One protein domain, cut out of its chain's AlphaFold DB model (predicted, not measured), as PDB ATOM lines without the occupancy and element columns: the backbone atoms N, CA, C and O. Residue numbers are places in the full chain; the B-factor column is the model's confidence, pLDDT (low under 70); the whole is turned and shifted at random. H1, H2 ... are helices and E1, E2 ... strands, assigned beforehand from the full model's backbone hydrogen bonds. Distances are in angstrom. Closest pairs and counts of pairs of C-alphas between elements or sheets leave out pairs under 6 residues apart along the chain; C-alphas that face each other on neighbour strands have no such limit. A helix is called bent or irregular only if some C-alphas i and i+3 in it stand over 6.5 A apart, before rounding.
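This is residues 213 to 258 of the 259 residues of an uncharacterized protein of Candidatus Methanoperedenaceae archaeon (UniProt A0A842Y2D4). An open, angular arch: a narrow two-stranded ribbon of E1 and E2 makes the crossbar, with the short helix H1 in the loop that joins the strands at one end, and the long helix H2 turning away as an arm beyond the other end. The space between H1 and H2 is empty, and residues 248 to 258, of which 248 to 256 belong to H2, stand free. The printed part has 46 residues, with two named strands and two named helices in the order E1, H1, E2, H2; the sheet, in the order E1, E2, is antiparallel, and the class is mixed, helices and strands. The whole is loose, with a radius of gyration of the C-alphas of 12.2 A, and spans 30 by 27 by 15 A.

E1, residues 216 to 219, and E2, residues 236 to 238, are antiparallel neighbour strands, with 149 degrees between their directions. The C-alphas of Val 218 and Leu 237 face each other at 4.9 A. N 217 and O 238 are within hydrogen-bond range at 2.8 A, and so are N 236 and O 219 at 3.0 A. A short link of 7 residues joins E1 to H1, residues 227 to 231, and a tight link of 4 residues joins H1 to E2. A tight link of 2 residues joins E2 to H2, residues 241 to 256. E1 and H2 are apart, but only just, with their closest C-alphas at 8.2 A. H1 and H2 are apart. Every O i to N i+4 pair is within hydrogen-bond range in H1, and 11 of 12 are in H2.

E1 begins at C-alpha 216, at (36.876, -0.395, -51.412), and measures 9.4 A from first to last C-alpha, residues 216 to 219. H1, residues 227 to 231, begins at C-alpha 227, at (17.617, 5.338, -38.612), and measures 6.2 A. E2, residues 236 to 238, measures 6.7 A. H2, residues 241 to 256, is the longest helix and measures 24.0 A; it ends at C-alpha 256, at (26.237, -19.065, -42.676). Neither helix is bent.

The two C-alphas farthest apart are those of Glu 227 and Glu 242, at 32.0 A. The C-alphas of Val 213 and Gln 258, the first and last printed residues, are 25.9 A apart. Without residues 248 to 258 the body has 35 residues and spans 32 by 15 by 14 A. The printed part has no cut, and no link between named elements is long. The mean pLDDT of the printed part is 86.4, and residues 255 to 258 are under 70.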
ATOM      1  N   VAL A 213      39.519   2.337 -48.777       92.31
ATOM      2  CA  VAL A 213      40.426   1.369 -48.160       92.31
ATOM      3  C   VAL A 213      40.761   0.306 -49.195       92.31
ATOM      4  O   VAL A 213      39.944  -0.567 -49.491       92.31
ATOM      5  N   ASN A 214      41.978   0.365 -49.742       89.00
ATOM      6  CA  ASN A 214      42.481  -0.583 -50.742       89.00
ATOM      7  C   ASN A 214      41.525  -0.788 -51.940       89.00
ATOM      8  O   ASN A 214      41.327  -1.915 -52.394       89.00
ATOM      9  N   GLY A 215      40.912   0.289 -52.447       87.75
ATOM     10  CA  GLY A 215      39.989   0.238 -53.584       87.75
ATOM     11  C   GLY A 215      38.557  -0.163 -53.217       87.75
ATOM     12  O   GLY A 215      37.727  -0.365 -54.107       87.75
ATOM     13  N   VAL A 216      38.247  -0.287 -51.922       91.62
ATOM     14  CA  VAL A 216      36.876  -0.395 -51.412       91.62
ATOM     15  C   VAL A 216      36.458   0.959 -50.863       91.62
ATOM     16  O   VAL A 216      36.984   1.423 -49.853       91.62
ATOM     17  N   LYS A 217      35.454   1.572 -51.487       92.12
ATOM     18  CA  LYS A 217      34.812   2.778 -50.966       92.12
ATOM     19  C   LYS A 217      33.833   2.379 -49.869       92.12
ATOM     20  O   LYS A 217      32.850   1.679 -50.127       92.12
ATOM     21  N   VAL A 218      34.105   2.835 -48.655       93.81
ATOM     22  CA  VAL A 218      33.260   2.657 -47.477       93.81
ATOM     23  C   VAL A 218      32.482   3.948 -47.259       93.81
ATOM     24  O   VAL A 218      33.025   4.943 -46.784       93.81
ATOM     25  N   GLU A 219      31.209   3.952 -47.633       93.19
ATOM     26  CA  GLU A 219      30.308   5.093 -47.467       93.19
ATOM     27  C   GLU A 219      29.631   5.009 -46.091       93.19
ATOM     28  O   GLU A 219      28.769   4.158 -45.843       93.19
ATOM     29  N   GLY A 220      30.010   5.909 -45.180       93.06
ATOM     30  CA  GLY A 220      29.353   6.039 -43.877       93.06
ATOM     31  C   GLY A 220      27.998   6.733 -43.984       93.06
ATOM     32  O   GLY A 220      27.117   6.514 -43.148       93.06
ATOM     33  N   VAL A 221      27.808   7.523 -45.044       90.31
ATOM     34  CA  VAL A 221      26.559   8.202 -45.383       90.31
ATOM     35  C   VAL A 221      26.259   7.996 -46.870       90.31
ATOM     36  O   VAL A 221      27.129   8.190 -47.711       90.31
ATOM     37  N   TRP A 222      25.024   7.611 -47.199       90.19
ATOM     38  CA  TRP A 222      24.562   7.398 -48.574       90.19
ATOM     39  C   TRP A 222      23.074   7.739 -48.706       90.19
ATOM     40  O   TRP A 222      22.341   7.865 -47.720       90.19
ATOM     41  N   ARG A 223      22.599   7.882 -49.945       84.62
ATOM     42  CA  ARG A 223      21.179   8.116 -50.230       84.62
ATOM     43  C   ARG A 223      20.340   6.915 -49.792       84.62
ATOM     44  O   ARG A 223      20.543   5.811 -50.280       84.62
ATOM     45  N   GLY A 224      19.368   7.156 -48.914       86.56
ATOM     46  CA  GLY A 224      18.499   6.109 -48.373       86.56
ATOM     47  C   GLY A 224      18.983   5.498 -47.057       86.56
ATOM     48  O   GLY A 224      18.315   4.601 -46.561       86.56
ATOM     49  N   LYS A 225      20.091   5.982 -46.469       90.81
ATOM     50  CA  LYS A 225      20.482   5.600 -45.107       90.81
ATOM     51  C   LYS A 225      19.417   6.062 -44.107       90.81
ATOM     52  O   LYS A 225      19.215   7.267 -43.936       90.81
ATOM     53  N   ASP A 226      18.768   5.120 -43.439       90.75
ATOM     54  CA  ASP A 226      17.708   5.370 -42.463       90.75
ATOM     55  C   ASP A 226      18.193   5.210 -41.010       90.75
ATOM     56  O   ASP A 226      19.356   4.898 -40.747       90.75
ATOM     57  N   GLU A 227      17.307   5.462 -40.042       89.38
ATOM     58  CA  GLU A 227      17.617   5.338 -38.612       89.38
ATOM     59  C   GLU A 227      18.046   3.921 -38.203       89.38
ATOM     60  O   GLU A 227      18.922   3.778 -37.350       89.38
ATOM     61  N   SER A 228      17.508   2.880 -38.846       93.31
ATOM     62  CA  SER A 228      17.916   1.494 -38.601       93.31
ATOM     63  C   SER A 228      19.381   1.295 -38.988       93.31
ATOM     64  O   SER A 228      20.177   0.816 -38.180       93.31
ATOM     65  N   ASN A 229      19.787   1.769 -40.171       94.50
ATOM     66  CA  ASN A 229      21.182   1.690 -40.608       94.50
ATOM     67  C   ASN A 229      22.139   2.421 -39.654       94.50
ATOM     68  O   ASN A 229      23.287   2.005 -39.506       94.50
ATOM     69  N   TRP A 230      21.700   3.516 -39.024       93.00
ATOM     70  CA  TRP A 230      22.484   4.200 -37.991       93.00
ATOM     71  C   TRP A 230      22.590   3.370 -36.713       93.00
ATOM     72  O   TRP A 230      23.696   3.185 -36.213       93.00
ATOM     73  N   ASN A 231      21.471   2.847 -36.213       91.38
ATOM     74  CA  ASN A 231      21.432   2.075 -34.967       91.38
ATOM     75  C   ASN A 231      22.240   0.770 -35.051       91.38
ATOM     76  O   ASN A 231      22.830   0.364 -34.055       91.38
ATOM     77  N   TYR A 232      22.297   0.149 -36.231       92.88
ATOM     78  CA  TYR A 232      23.113  -1.041 -36.500       92.88
ATOM     79  C   TYR A 232      24.507  -0.720 -37.065       92.88
ATOM     80  O   TYR A 232      25.181  -1.624 -37.551       92.88
ATOM     81  N   GLU A 233      24.924   0.552 -37.052       94.25
ATOM     82  CA  GLU A 233      26.255   1.004 -37.494       94.25
ATOM     83  C   GLU A 233      26.647   0.517 -38.900       94.25
ATOM     84  O   GLU A 233      27.807   0.262 -39.216       94.25
ATOM     85  N   GLN A 234      25.662   0.409 -39.790       94.62
ATOM     86  CA  GLN A 234      25.865  -0.130 -41.129       94.62
ATOM     87  C   GLN A 234      26.565   0.879 -42.037       94.62
ATOM     88  O   GLN A 234      26.317   2.088 -41.970       94.62
ATOM     89  N   VAL A 235      27.387   0.369 -42.949       94.19
ATOM     90  CA  VAL A 235      28.060   1.129 -44.010       94.19
ATOM     91  C   VAL A 235      27.685   0.566 -45.372       94.19
ATOM     92  O   VAL A 235      27.380  -0.622 -45.491       94.19
ATOM     93  N   ASN A 236      27.723   1.406 -46.403       92.25
ATOM     94  CA  ASN A 236      27.571   0.944 -47.775       92.25
ATOM     95  C   ASN A 236      28.955   0.725 -48.400       92.25
ATOM     96  O   ASN A 236      29.818   1.597 -48.334       92.25
ATOM     97  N   LEU A 237      29.172  -0.449 -48.994       91.88
ATOM     98  CA  LEU A 237      30.450  -0.819 -49.602       91.88
ATOM     99  C   LEU A 237      30.333  -0.776 -51.122       91.88
ATOM    100  O   LEU A 237      29.495  -1.465 -51.708       91.88
ATOM    101  N   LYS A 238      31.215  -0.015 -51.772       89.50
ATOM    102  CA  LYS A 238      31.349   0.013 -53.232       89.50
ATOM    103  C   LYS A 238      32.747  -0.434 -53.629       89.50
ATOM    104  O   LYS A 238      33.745   0.135 -53.204       89.50
ATOM    105  N   CYS A 239      32.801  -1.472 -54.446       89.94
ATOM    106  CA  CYS A 239      34.023  -2.016 -55.019       89.94
ATOM    107  C   CYS A 239      33.680  -2.702 -56.340       89.94
ATOM    108  O   CYS A 239      32.548  -3.161 -56.534       89.94
ATOM    109  N   ASP A 240      34.672  -2.804 -57.217       88.44
ATOM    110  CA  ASP A 240      34.519  -3.357 -58.557       88.44
ATOM    111  C   ASP A 240      35.475  -4.536 -58.796       88.44
ATOM    112  O   ASP A 240      36.355  -4.848 -57.986       88.44
ATOM    113  N   GLY A 241      35.267  -5.239 -59.912       89.44
ATOM    114  CA  GLY A 241      36.159  -6.297 -60.383       89.44
ATOM    115  C   GLY A 241      36.285  -7.507 -59.448       89.44
ATOM    116  O   GLY A 241      35.323  -7.968 -58.832       89.44
ATOM    117  N   GLU A 242      37.495  -8.064 -59.374       88.00
ATOM    118  CA  GLU A 242      37.787  -9.290 -58.621       88.00
ATOM    119  C   GLU A 242      37.593  -9.118 -57.105       88.00
ATOM    120  O   GLU A 242      37.165 -10.048 -56.416       88.00
ATOM    121  N   LEU A 243      37.854  -7.916 -56.584       87.12
ATOM    122  CA  LEU A 243      37.716  -7.600 -55.163       87.12
ATOM    123  C   LEU A 243      36.262  -7.725 -54.697       87.12
ATOM    124  O   LEU A 243      35.993  -8.348 -53.668       87.12
ATOM    125  N   LYS A 244      35.316  -7.237 -55.510       88.88
ATOM    126  CA  LYS A 244      33.876  -7.408 -55.278       88.88
ATOM    127  C   LYS A 244      33.493  -8.880 -55.160       88.88
ATOM    128  O   LYS A 244      32.789  -9.268 -54.230       88.88
ATOM    129  N   ASN A 245      33.993  -9.715 -56.069       87.88
ATOM    130  CA  ASN A 245      33.696 -11.148 -56.068       87.88
ATOM    131  C   ASN A 245      34.228 -11.839 -54.804       87.88
ATOM    132  O   ASN A 245      33.525 -12.656 -54.201       87.88
ATOM    133  N   LYS A 246      35.443 -11.481 -54.367       87.50
ATOM    134  CA  LYS A 246      36.042 -11.988 -53.123       87.50
ATOM    135  C   LYS A 246      35.235 -11.568 -51.892       87.50
ATOM    136  O   LYS A 246      34.913 -12.426 -51.070       87.50
ATOM    137  N   LEU A 247      34.848 -10.295 -51.799       85.06
ATOM    138  CA  LEU A 247      34.051  -9.768 -50.687       85.06
ATOM    139  C   LEU A 247      32.669 -10.422 -50.605       85.06
ATOM    140  O   LEU A 247      32.282 -10.898 -49.541       85.06
ATOM    141  N   VAL A 248      31.948 -10.529 -51.724       85.69
ATOM    142  CA  VAL A 248      30.628 -11.189 -51.760       85.69
ATOM    143  C   VAL A 248      30.729 -12.646 -51.312       85.69
ATOM    144  O   VAL A 248      29.888 -13.117 -50.544       85.69
ATOM    145  N   LYS A 249      31.770 -13.367 -51.748       87.31
ATOM    146  CA  LYS A 249      32.018 -14.744 -51.304       87.31
ATOM    147  C   LYS A 249      32.260 -14.810 -49.793       87.31
ATOM    148  O   LYS A 249      31.663 -15.654 -49.130       87.31
ATOM    149  N   PHE A 250      33.089 -13.919 -49.251       86.12
ATOM    150  CA  PHE A 250      33.391 -13.869 -47.819       86.12
ATOM    151  C   PHE A 250      32.153 -13.547 -46.964       86.12
ATOM    152  O   PHE A 250      31.895 -14.226 -45.967       86.12
ATOM    153  N   MET A 251      31.341 -12.574 -47.386       83.19
ATOM    154  CA  MET A 251      30.108 -12.187 -46.686       83.19
ATOM    155  C   MET A 251      29.099 -13.340 -46.620       83.19
ATOM    156  O   MET A 251      28.524 -13.588 -45.563       83.19
ATOM    157  N   ARG A 252      28.937 -14.103 -47.711       83.81
ATOM    158  CA  ARG A 252      28.062 -15.291 -47.736       83.81
ATOM    159  C   ARG A 252      28.502 -16.360 -46.737       83.81
ATOM    160  O   ARG A 252      27.665 -16.919 -46.040       83.81
ATOM    161  N   ILE A 253      29.807 -16.627 -46.653       81.94
ATOM    162  CA  ILE A 253      30.365 -17.610 -45.708       81.94
ATOM    163  C   ILE A 253      30.151 -17.147 -44.262       81.94
ATOM    164  O   ILE A 253      29.820 -17.951 -43.395       81.94
ATOM    165  N   SER A 254      30.315 -15.849 -44.006       72.94
ATOM    166  CA  SER A 254      30.186 -15.276 -42.663       72.94
ATOM    167  C   SER A 254      28.743 -15.320 -42.148       72.94
ATOM    168  O   SER A 254      28.524 -15.638 -40.984       72.94
ATOM    169  N   GLN A 255      27.755 -15.101 -43.021       69.94
ATOM    170  CA  GLN A 255      26.330 -15.206 -42.673       69.94
ATOM    171  C   GLN A 255      25.888 -16.643 -42.359       69.94
ATOM    172  O   GLN A 255      24.995 -16.845 -41.546       69.94
ATOM    173  N   GLN A 256      26.533 -17.652 -42.952       60.16
ATOM    174  CA  GLN A 256      26.237 -19.065 -42.676       60.16
ATOM    175  C   GLN A 256      26.790 -19.558 -41.330       60.16
ATOM    176  O   GLN A 256      26.385 -20.616 -40.863       60.16
ATOM    177  N   ARG A 257      27.716 -18.815 -40.710       51.88
ATOM    178  CA  ARG A 257      28.333 -19.164 -39.418       51.88
ATOM    179  C   ARG A 257      27.646 -18.530 -38.205       51.88
ATOM    180  O   ARG A 257      28.079 -18.786 -37.090       51.88
ATOM    181  N   GLN A 258      26.619 -17.707 -38.409       42.50
ATOM    182  CA  GLN A 258      25.836 -17.082 -37.333       42.50
ATOM    183  C   GLN A 258      24.560 -17.875 -36.972       42.50
ATOM    184  O   GLN A 258      23.607 -17.285 -36.468       42.50
TER     185      GLN A 258